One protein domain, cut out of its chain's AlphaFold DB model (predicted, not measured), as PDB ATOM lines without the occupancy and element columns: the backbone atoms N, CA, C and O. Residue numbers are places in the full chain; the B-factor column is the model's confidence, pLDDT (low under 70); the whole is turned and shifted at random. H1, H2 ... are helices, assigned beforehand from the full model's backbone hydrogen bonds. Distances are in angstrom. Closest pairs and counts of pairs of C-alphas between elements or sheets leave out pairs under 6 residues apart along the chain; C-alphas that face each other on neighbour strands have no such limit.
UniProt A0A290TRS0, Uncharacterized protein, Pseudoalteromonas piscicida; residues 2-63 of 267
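This is residues 2 to 63 of the 267 residues of an uncharacterized protein of Pseudoalteromonas piscicida (UniProt A0A290TRS0). One long helix, H2, forms the spine of a small body; the chain folds back over its later half with H3, and the short H4 comes near it. From the other end of H2 an arm sticks out, residues 2 to 17, including H1. The printed part has 62 residues with H1, H2, H3 and H4 in that order and no named strand, all helix. It is a rod of 50 by 21 by 18 A, only just extended, close to loose, with a radius of gyration of the C-alphas of 16.2 A.

H2, residues 20 to 39, is 27.6 A long, from C-alpha 20 at (-42.529, -23.334, -4.879) to C-alpha 39 at (-41.251, -25.657, 22.636). H3 is residues 43 to 50, 12.4 A; H4, residues 54 to 57, 5.7 A; H1, residues 10 to 15, 8.8 A.

H2, with residues 30 to 37 alone, touches H3 at a steep tilt of 46 degrees, opposite ways; their closest C-alphas, Ala 33 and Tyr 45, are 5.3 A apart. H2 and H4 are close but not clearly touching, C-alphas 29 and 57 being closest at 7.0 A. H1 is apart from H2, H3 and H4. Every O i to N i+4 pair is within hydrogen-bond range in H1 and H2; H3 has 0 of 4, but 4 of 5 O i to N i+3 pairs, and H4 is too short for an O i to N i+4 pair.

C-alphas 2 and 41 are farthest apart, 50.7 A. The printed part has no cut, and its three links between helices are tight. Residues 2 to 10 have pLDDT under 70.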
ATOM      1  N   SER A   2     -22.897 -18.702 -19.649       36.38
ATOM      2  CA  SER A   2     -22.816 -19.585 -20.820       36.38
ATOM      3  C   SER A   2     -23.785 -20.752 -20.652       36.38
ATOM      4  O   SER A   2     -23.872 -21.341 -19.575       36.38
ATOM      5  N   ASP A   3     -24.509 -21.051 -21.724       40.12
ATOM      6  CA  ASP A   3     -25.532 -22.098 -21.823       40.12
ATOM      7  C   ASP A   3     -24.928 -23.512 -21.977       40.12
ATOM      8  O   ASP A   3     -25.583 -24.430 -22.463       40.12
ATOM      9  N   ASP A   4     -23.682 -23.716 -21.543       39.97
ATOM     10  CA  ASP A   4     -22.960 -24.987 -21.681       39.97
ATOM     11  C   ASP A   4     -23.269 -25.935 -20.514       39.97
ATOM     12  O   ASP A   4     -22.393 -26.358 -19.755       39.97
ATOM     13  N   PHE A   5     -24.547 -26.266 -20.347       49.22
ATOM     14  CA  PHE A   5     -24.965 -27.395 -19.525       49.22
ATOM     15  C   PHE A   5     -25.223 -28.585 -20.456       49.22
ATOM     16  O   PHE A   5     -26.049 -28.502 -21.360       49.22
ATOM     17  N   HIS A   6     -24.574 -29.728 -20.220       48.78
ATOM     18  CA  HIS A   6     -24.812 -30.981 -20.965       48.78
ATOM     19  C   HIS A   6     -26.235 -31.565 -20.771       48.78
ATOM     20  O   HIS A   6     -26.506 -32.695 -21.170       48.78
ATOM     21  N   TRP A   7     -27.145 -30.821 -20.137       58.12
ATOM     22  CA  TRP A   7     -28.305 -31.352 -19.419       58.12
ATOM     23  C   TRP A   7     -29.627 -30.656 -19.790       58.12
ATOM     24  O   TRP A   7     -30.632 -30.851 -19.113       58.12
ATOM     25  N   GLY A   8     -29.634 -29.850 -20.857       61.06
ATOM     26  CA  GLY A   8     -30.813 -29.117 -21.324       61.06
ATOM     27  C   GLY A   8     -30.884 -27.676 -20.809       61.06
ATOM     28  O   GLY A   8     -29.891 -27.079 -20.400       61.06
ATOM     29  N   SER A   9     -32.070 -27.087 -20.883       67.06
ATOM     30  CA  SER A   9     -32.339 -25.700 -20.503       67.06
ATOM     31  C   SER A   9     -32.558 -25.545 -18.991       67.06
ATOM     32  O   SER A   9     -32.896 -26.496 -18.291       67.06
ATOM     33  N   SER A  10     -32.475 -24.315 -18.470       69.88
ATOM     34  CA  SER A  10     -32.859 -24.009 -17.077       69.88
ATOM     35  C   SER A  10     -34.271 -24.498 -16.728       69.88
ATOM     36  O   SER A  10     -34.536 -24.904 -15.599       69.88
ATOM     37  N   LYS A  11     -35.174 -24.520 -17.714       74.25
ATOM     38  CA  LYS A  11     -36.531 -25.054 -17.588       74.25
ATOM     39  C   LYS A  11     -36.542 -26.545 -17.239       74.25
ATOM     40  O   LYS A  11     -37.382 -26.962 -16.445       74.25
ATOM     41  N   ASP A  12     -35.613 -27.321 -17.791       73.00
ATOM     42  CA  ASP A  12     -35.515 -28.760 -17.540       73.00
ATOM     43  C   ASP A  12     -35.078 -29.023 -16.092       73.00
ATOM     44  O   ASP A  12     -35.687 -29.847 -15.414       73.00
ATOM     45  N   PHE A  13     -34.146 -28.226 -15.559       73.94
ATOM     46  CA  PHE A  13     -33.767 -28.264 -14.141       73.94
ATOM     47  C   PHE A  13     -34.945 -27.945 -13.206       73.94
ATOM     48  O   PHE A  13     -35.269 -28.737 -12.322       73.94
ATOM     49  N   TYR A  14     -35.637 -26.819 -13.418       78.69
ATOM     50  CA  TYR A  14     -36.759 -26.435 -12.552       78.69
ATOM     51  C   TYR A  14     -37.926 -27.428 -12.606       78.69
ATOM     52  O   TYR A  14     -38.671 -27.532 -11.635       78.69
ATOM     53  N   SER A  15     -38.076 -28.182 -13.703       81.19
ATOM     54  CA  SER A  15     -39.094 -29.233 -13.812       81.19
ATOM     55  C   SER A  15     -38.846 -30.437 -12.892       81.19
ATOM     56  O   SER A  15     -39.782 -31.184 -12.615       81.19
ATOM     57  N   LYS A  16     -37.607 -30.613 -12.411       80.56
ATOM     58  CA  LYS A  16     -37.198 -31.689 -11.497       80.56
ATOM     59  C   LYS A  16     -37.300 -31.316 -10.019       80.56
ATOM     60  O   LYS A  16     -37.181 -32.187  -9.165       80.56
ATOM     61  N   LEU A  17     -37.510 -30.040  -9.705       83.94
ATOM     62  CA  LEU A  17     -37.671 -29.573  -8.332       83.94
ATOM     63  C   LEU A  17     -39.138 -29.626  -7.898       83.94
ATOM     64  O   LEU A  17     -40.055 -29.477  -8.705       83.94
ATOM     65  N   LEU A  18     -39.358 -29.731  -6.585       88.12
ATOM     66  CA  LEU A  18     -40.665 -29.444  -5.997       88.12
ATOM     67  C   LEU A  18     -41.125 -28.042  -6.411       88.12
ATOM     68  O   LEU A  18     -40.334 -27.094  -6.414       88.12
ATOM     69  N   THR A  19     -42.417 -27.876  -6.700       90.25
ATOM     70  CA  THR A  19     -42.972 -26.546  -6.983       90.25
ATOM     71  C   THR A  19     -42.754 -25.610  -5.787       90.25
ATOM     72  O   THR A  19     -42.734 -26.077  -4.642       90.25
ATOM     73  N   PRO A  20     -42.677 -24.280  -5.988       91.62
ATOM     74  CA  PRO A  20     -42.529 -23.334  -4.879       91.62
ATOM     75  C   PRO A  20     -43.576 -23.532  -3.777       91.62
ATOM     76  O   PRO A  20     -43.271 -23.421  -2.592       91.62
ATOM     77  N   LYS A  21     -44.807 -23.902  -4.158       90.94
ATOM     78  CA  LYS A  21     -45.882 -24.167  -3.202       90.94
ATOM     79  C   LYS A  21     -45.646 -25.428  -2.372       90.94
ATOM     80  O   LYS A  21     -45.923 -25.420  -1.175       90.94
ATOM     81  N   GLN A  22     -45.135 -26.492  -2.988       91.31
ATOM     82  CA  GLN A  22     -44.766 -27.720  -2.284       91.31
ATOM     83  C   GLN A  22     -43.589 -27.482  -1.333       91.31
ATOM     84  O   GLN A  22     -43.658 -27.922  -0.191       91.31
ATOM     85  N   GLN A  23     -42.561 -26.737  -1.760       92.06
ATOM     86  CA  GLN A  23     -41.431 -26.367  -0.896       92.06
ATOM     87  C   GLN A  23     -41.889 -25.535   0.313       92.06
ATOM     88  O   GLN A  23     -41.494 -25.813   1.447       92.06
ATOM     89  N   GLU A  24     -42.767 -24.548   0.089       93.25
ATOM     90  CA  GLU A  24     -43.364 -23.736   1.156       93.25
ATOM     91  C   GLU A  24     -44.150 -24.612   2.144       93.25
ATOM     92  O   GLU A  24     -43.979 -24.478   3.356       93.25
ATOM     93  N   ASN A  25     -44.999 -25.519   1.646       91.81
ATOM     94  CA  ASN A  25     -45.816 -26.379   2.501       91.81
ATOM     95  C   ASN A  25     -44.961 -27.367   3.307       91.81
ATOM     96  O   ASN A  25     -45.130 -27.475   4.520       91.81
ATOM     97  N   LEU A  26     -43.992 -28.017   2.653       92.62
ATOM     98  CA  LEU A  26     -43.017 -28.894   3.299       92.62
ATOM     99  C   LEU A  26     -42.300 -28.157   4.438       92.62
ATOM    100  O   LEU A  26     -42.273 -28.633   5.571       92.62
ATOM    101  N   THR A  27     -41.804 -26.949   4.161       93.44
ATOM    102  CA  THR A  27     -41.124 -26.111   5.157       93.44
ATOM    103  C   THR A  27     -42.042 -25.784   6.332       93.44
ATOM    104  O   THR A  27     -41.648 -25.966   7.484       93.44
ATOM    105  N   LYS A  28     -43.279 -25.343   6.072       94.31
ATOM    106  CA  LYS A  28     -44.250 -25.025   7.131       94.31
ATOM    107  C   LYS A  28     -44.507 -26.214   8.040       94.31
ATOM    108  O   LYS A  28     -44.516 -26.035   9.255       94.31
ATOM    109  N   VAL A  29     -44.687 -27.404   7.474       93.31
ATOM    110  CA  VAL A  29     -44.969 -28.622   8.240       93.31
ATOM    111  C   VAL A  29     -43.792 -28.976   9.142       93.31
ATOM    112  O   VAL A  29     -43.987 -29.114  10.346       93.31
ATOM    113  N   TYR A  30     -42.572 -29.056   8.605       92.88
ATOM    114  CA  TYR A  30     -41.400 -29.442   9.397       92.88
ATOM    115  C   TYR A  30     -41.011 -28.394  10.442       92.88
ATOM    116  O   TYR A  30     -40.715 -28.755  11.580       92.88
ATOM    117  N   VAL A  31     -41.050 -27.105  10.093       95.25
ATOM    118  CA  VAL A  31     -40.748 -26.024  11.043       95.25
ATOM    119  C   VAL A  31     -41.799 -25.973  12.150       95.25
ATOM    120  O   VAL A  31     -41.435 -25.920  13.321       95.25
ATOM    121  N   SER A  32     -43.091 -26.051  11.816       94.81
ATOM    122  CA  SER A  32     -44.153 -26.038  12.831       94.81
ATOM    123  C   SER A  32     -44.077 -27.278  13.717       94.81
ATOM    124  O   SER A  32     -44.078 -27.148  14.935       94.81
ATOM    125  N   ALA A  33     -43.902 -28.467  13.131       93.25
ATOM    126  CA  ALA A  33     -43.709 -29.701  13.890       93.25
ATOM    127  C   ALA A  33     -42.513 -29.602  14.843       93.25
ATOM    128  O   ALA A  33     -42.576 -30.112  15.959       93.25
ATOM    129  N   PHE A  34     -41.426 -28.939  14.427       93.25
ATOM    130  CA  PHE A  34     -40.248 -28.750  15.270       93.25
ATOM    131  C   PHE A  34     -40.554 -27.828  16.443       93.25
ATOM    132  O   PHE A  34     -40.252 -28.181  17.583       93.25
ATOM    133  N   LEU A  35     -41.195 -26.687  16.191       95.62
ATOM    134  CA  LEU A  35     -41.594 -25.750  17.240       95.62
ATOM    135  C   LEU A  35     -42.557 -26.410  18.239       95.62
ATOM    136  O   LEU A  35     -42.330 -26.320  19.441       95.62
ATOM    137  N   GLU A  36     -43.560 -27.149  17.767       95.00
ATOM    138  CA  GLU A  36     -44.504 -27.869  18.631       95.00
ATOM    139  C   GLU A  36     -43.809 -28.975  19.445       95.00
ATOM    140  O   GLU A  36     -43.971 -29.078  20.665       95.00
ATOM    141  N   ALA A  37     -42.963 -29.785  18.802       91.50
ATOM    142  CA  ALA A  37     -42.272 -30.887  19.467       91.50
ATOM    143  C   ALA A  37     -41.232 -30.415  20.500       91.50
ATOM    144  O   ALA A  37     -40.999 -31.123  21.486       91.50
ATOM    145  N   THR A  38     -40.602 -29.256  20.275       90.19
ATOM    146  CA  THR A  38     -39.509 -28.740  21.118       90.19
ATOM    147  C   THR A  38     -39.964 -27.711  22.146       90.19
ATOM    148  O   THR A  38     -39.559 -27.809  23.302       90.19
ATOM    149  N   LEU A  39     -40.813 -26.752  21.764       93.75
ATOM    150  CA  LEU A  39     -41.251 -25.657  22.636       93.75
ATOM    151  C   LEU A  39     -42.522 -26.014  23.409       93.75
ATOM    152  O   LEU A  39     -42.616 -25.707  24.596       93.75
ATOM    153  N   ALA A  40     -43.481 -26.685  22.762       92.38
ATOM    154  CA  ALA A  40     -44.739 -27.098  23.389       92.38
ATOM    155  C   ALA A  40     -44.694 -28.526  23.965       92.38
ATOM    156  O   ALA A  40     -45.625 -28.951  24.649       92.38
ATOM    157  N   ASN A  41     -43.603 -29.271  23.725       87.62
ATOM    158  CA  ASN A  41     -43.443 -30.680  24.110       87.62
ATOM    159  C   ASN A  41     -44.584 -31.582  23.584       87.62
ATOM    160  O   ASN A  41     -44.919 -32.601  24.199       87.62
ATOM    161  N   ALA A  42     -45.167 -31.217  22.440       91.00
ATOM    162  CA  ALA A  42     -46.226 -31.965  21.776       91.00
ATOM    163  C   ALA A  42     -45.626 -33.198  21.076       91.00
ATOM    164  O   ALA A  42     -45.106 -33.144  19.956       91.00
ATOM    165  N   LYS A  43     -45.611 -34.328  21.793       87.12
ATOM    166  CA  LYS A  43     -44.919 -35.567  21.388       87.12
ATOM    167  C   LYS A  43     -45.469 -36.154  20.091       87.12
ATOM    168  O   LYS A  43     -44.723 -36.772  19.338       87.12
ATOM    169  N   GLU A  44     -46.743 -35.936  19.804       87.00
ATOM    170  CA  GLU A  44     -47.431 -36.388  18.600       87.00
ATOM    171  C   GLU A  44     -46.795 -35.866  17.305       87.00
ATOM    172  O   GLU A  44     -46.861 -36.561  16.292       87.00
ATOM    173  N   TYR A  45     -46.123 -34.710  17.331       89.56
ATOM    174  CA  TYR A  45     -45.437 -34.153  16.162       89.56
ATOM    175  C   TYR A  45     -44.085 -34.817  15.889       89.56
ATOM    176  O   TYR A  45     -43.595 -34.766  14.763       89.56
ATOM    177  N   ARG A  46     -43.504 -35.535  16.862       87.75
ATOM    178  CA  ARG A  46     -42.226 -36.247  16.672       87.75
ATOM    179  C   ARG A  46     -42.314 -37.335  15.608       87.75
ATOM    180  O   ARG A  46     -41.330 -37.612  14.924       87.75
ATOM    181  N   LYS A  47     -43.508 -37.909  15.408       86.94
ATOM    182  CA  LYS A  47     -43.757 -38.910  14.359       86.94
ATOM    183  C   LYS A  47     -43.437 -38.385  12.958       86.94
ATOM    184  O   LYS A  47     -42.958 -39.164  12.140       86.94
ATOM    185  N   ILE A  48     -43.618 -37.081  12.717       89.38
ATOM    186  CA  ILE A  48     -43.380 -36.444  11.414       89.38
ATOM    187  C   ILE A  48     -41.908 -36.552  11.018       89.38
ATOM    188  O   ILE A  48     -41.611 -36.797   9.855       89.38
ATOM    189  N   PHE A  49     -40.980 -36.444  11.973       88.69
ATOM    190  CA  PHE A  49     -39.548 -36.516  11.670       88.69
ATOM    191  C   PHE A  49     -39.082 -37.911  11.290       88.69
ATOM    192  O   PHE A  49     -38.052 -38.029  10.642       88.69
ATOM    193  N   ARG A  50     -39.806 -38.963  11.677       85.25
ATOM    194  CA  ARG A  50     -39.473 -40.342  11.297       85.25
ATOM    195  C   ARG A  50     -40.193 -40.792  10.043       85.25
ATOM    196  O   ARG A  50     -39.589 -41.394   9.167       85.25
ATOM    197  N   GLN A  51     -41.499 -40.557  10.017       82.38
ATOM    198  CA  GLN A  51     -42.389 -41.030   8.974       82.38
ATOM    199  C   GLN A  51     -43.392 -39.917   8.668       82.38
ATOM    200  O   GLN A  51     -44.427 -39.809   9.336       82.38
ATOM    201  N   PRO A  52     -43.081 -39.061   7.684       79.62
ATOM    202  CA  PRO A  52     -43.967 -37.980   7.288       79.62
ATOM    203  C   PRO A  52     -45.318 -38.533   6.837       79.62
ATOM    204  O   PRO A  52     -45.397 -39.426   5.995       79.62
ATOM    205  N   VAL A  53     -46.400 -37.997   7.400       76.56
ATOM    206  CA  VAL A  53     -47.765 -38.387   7.025       76.56
ATOM    207  C   VAL A  53     -48.188 -37.531   5.834       76.56
ATOM    208  O   VAL A  53     -48.899 -36.538   5.994       76.56
ATOM    209  N   ALA A  54     -47.690 -37.874   4.641       74.75
ATOM    210  CA  ALA A  54     -47.779 -36.999   3.472       74.75
ATOM    211  C   ALA A  54     -49.216 -36.553   3.148       74.75
ATOM    212  O   ALA A  54     -49.459 -35.368   2.924       74.75
ATOM    213  N   GLY A  55     -50.184 -37.469   3.241       76.31
ATOM    214  CA  GLY A  55     -51.594 -37.168   2.982       76.31
ATOM    215  C   GLY A  55     -52.259 -36.234   4.003       76.31
ATOM    216  O   GLY A  55     -53.087 -35.418   3.614       76.31
ATOM    217  N   GLU A  56     -51.895 -36.309   5.290       81.94
ATOM    218  CA  GLU A  56     -52.509 -35.489   6.356       81.94
ATOM    219  C   GLU A  56     -52.112 -34.013   6.227       81.94
ATOM    220  O   GLU A  56     -52.919 -33.117   6.471       81.94
ATOM    221  N   PHE A  57     -50.877 -33.761   5.793       83.75
ATOM    222  CA  PHE A  57     -50.299 -32.421   5.723       83.75
ATOM    223  C   PHE A  57     -50.184 -31.866   4.296       83.75
ATOM    224  O   PHE A  57     -49.616 -30.790   4.095       83.75
ATOM    225  N   GLY A  58     -50.702 -32.584   3.293       84.88
ATOM    226  CA  GLY A  58     -50.586 -32.196   1.884       84.88
ATOM    227  C   GLY A  58     -49.131 -32.106   1.407       84.88
ATOM    228  O   GLY A  58     -48.786 -31.214   0.626       84.88
ATOM    229  N   LEU A  59     -48.258 -32.968   1.930       88.69
ATOM    230  CA  LEU A  59     -46.888 -33.087   1.441       88.69
ATOM    231  C   LEU A  59     -46.878 -33.831   0.095       88.69
ATOM    232  O   LEU A  59     -47.816 -34.578  -0.193       88.69
ATOM    233  N   PRO A  60     -45.832 -33.650  -0.730       87.56
ATOM    234  CA  PRO A  60     -45.626 -34.468  -1.921       87.56
ATOM    235  C   PRO A  60     -45.726 -35.968  -1.615       87.56
ATOM    236  O   PRO A  60     -45.184 -36.424  -0.606       87.56
ATOM    237  N   ASP A  61     -46.407 -36.709  -2.490       86.44
ATOM    238  CA  ASP A  61     -46.416 -38.173  -2.474       86.44
ATOM    239  C   ASP A  61     -45.088 -38.673  -3.051       86.44
ATOM    240  O   ASP A  61     -44.937 -38.840  -4.259       86.44
ATOM    241  N   ASP A  62     -44.089 -38.764  -2.176       84.62
ATOM    242  CA  ASP A  62     -42.699 -39.040  -2.524       84.62
ATOM    243  C   ASP A  62     -42.012 -39.842  -1.405       84.62
ATOM    244  O   ASP A  62     -42.581 -40.092  -0.335       84.62
ATOM    245  N   ILE A  63     -40.775 -40.265  -1.646       83.75
ATOM    246  CA  ILE A  63     -39.962 -41.021  -0.699       83.75
ATOM    247  C   ILE A  63     -39.339 -40.060   0.316       83.75
ATOM    248  O   ILE A  63     -38.517 -39.210  -0.020       83.75
TER     249      ILE A  63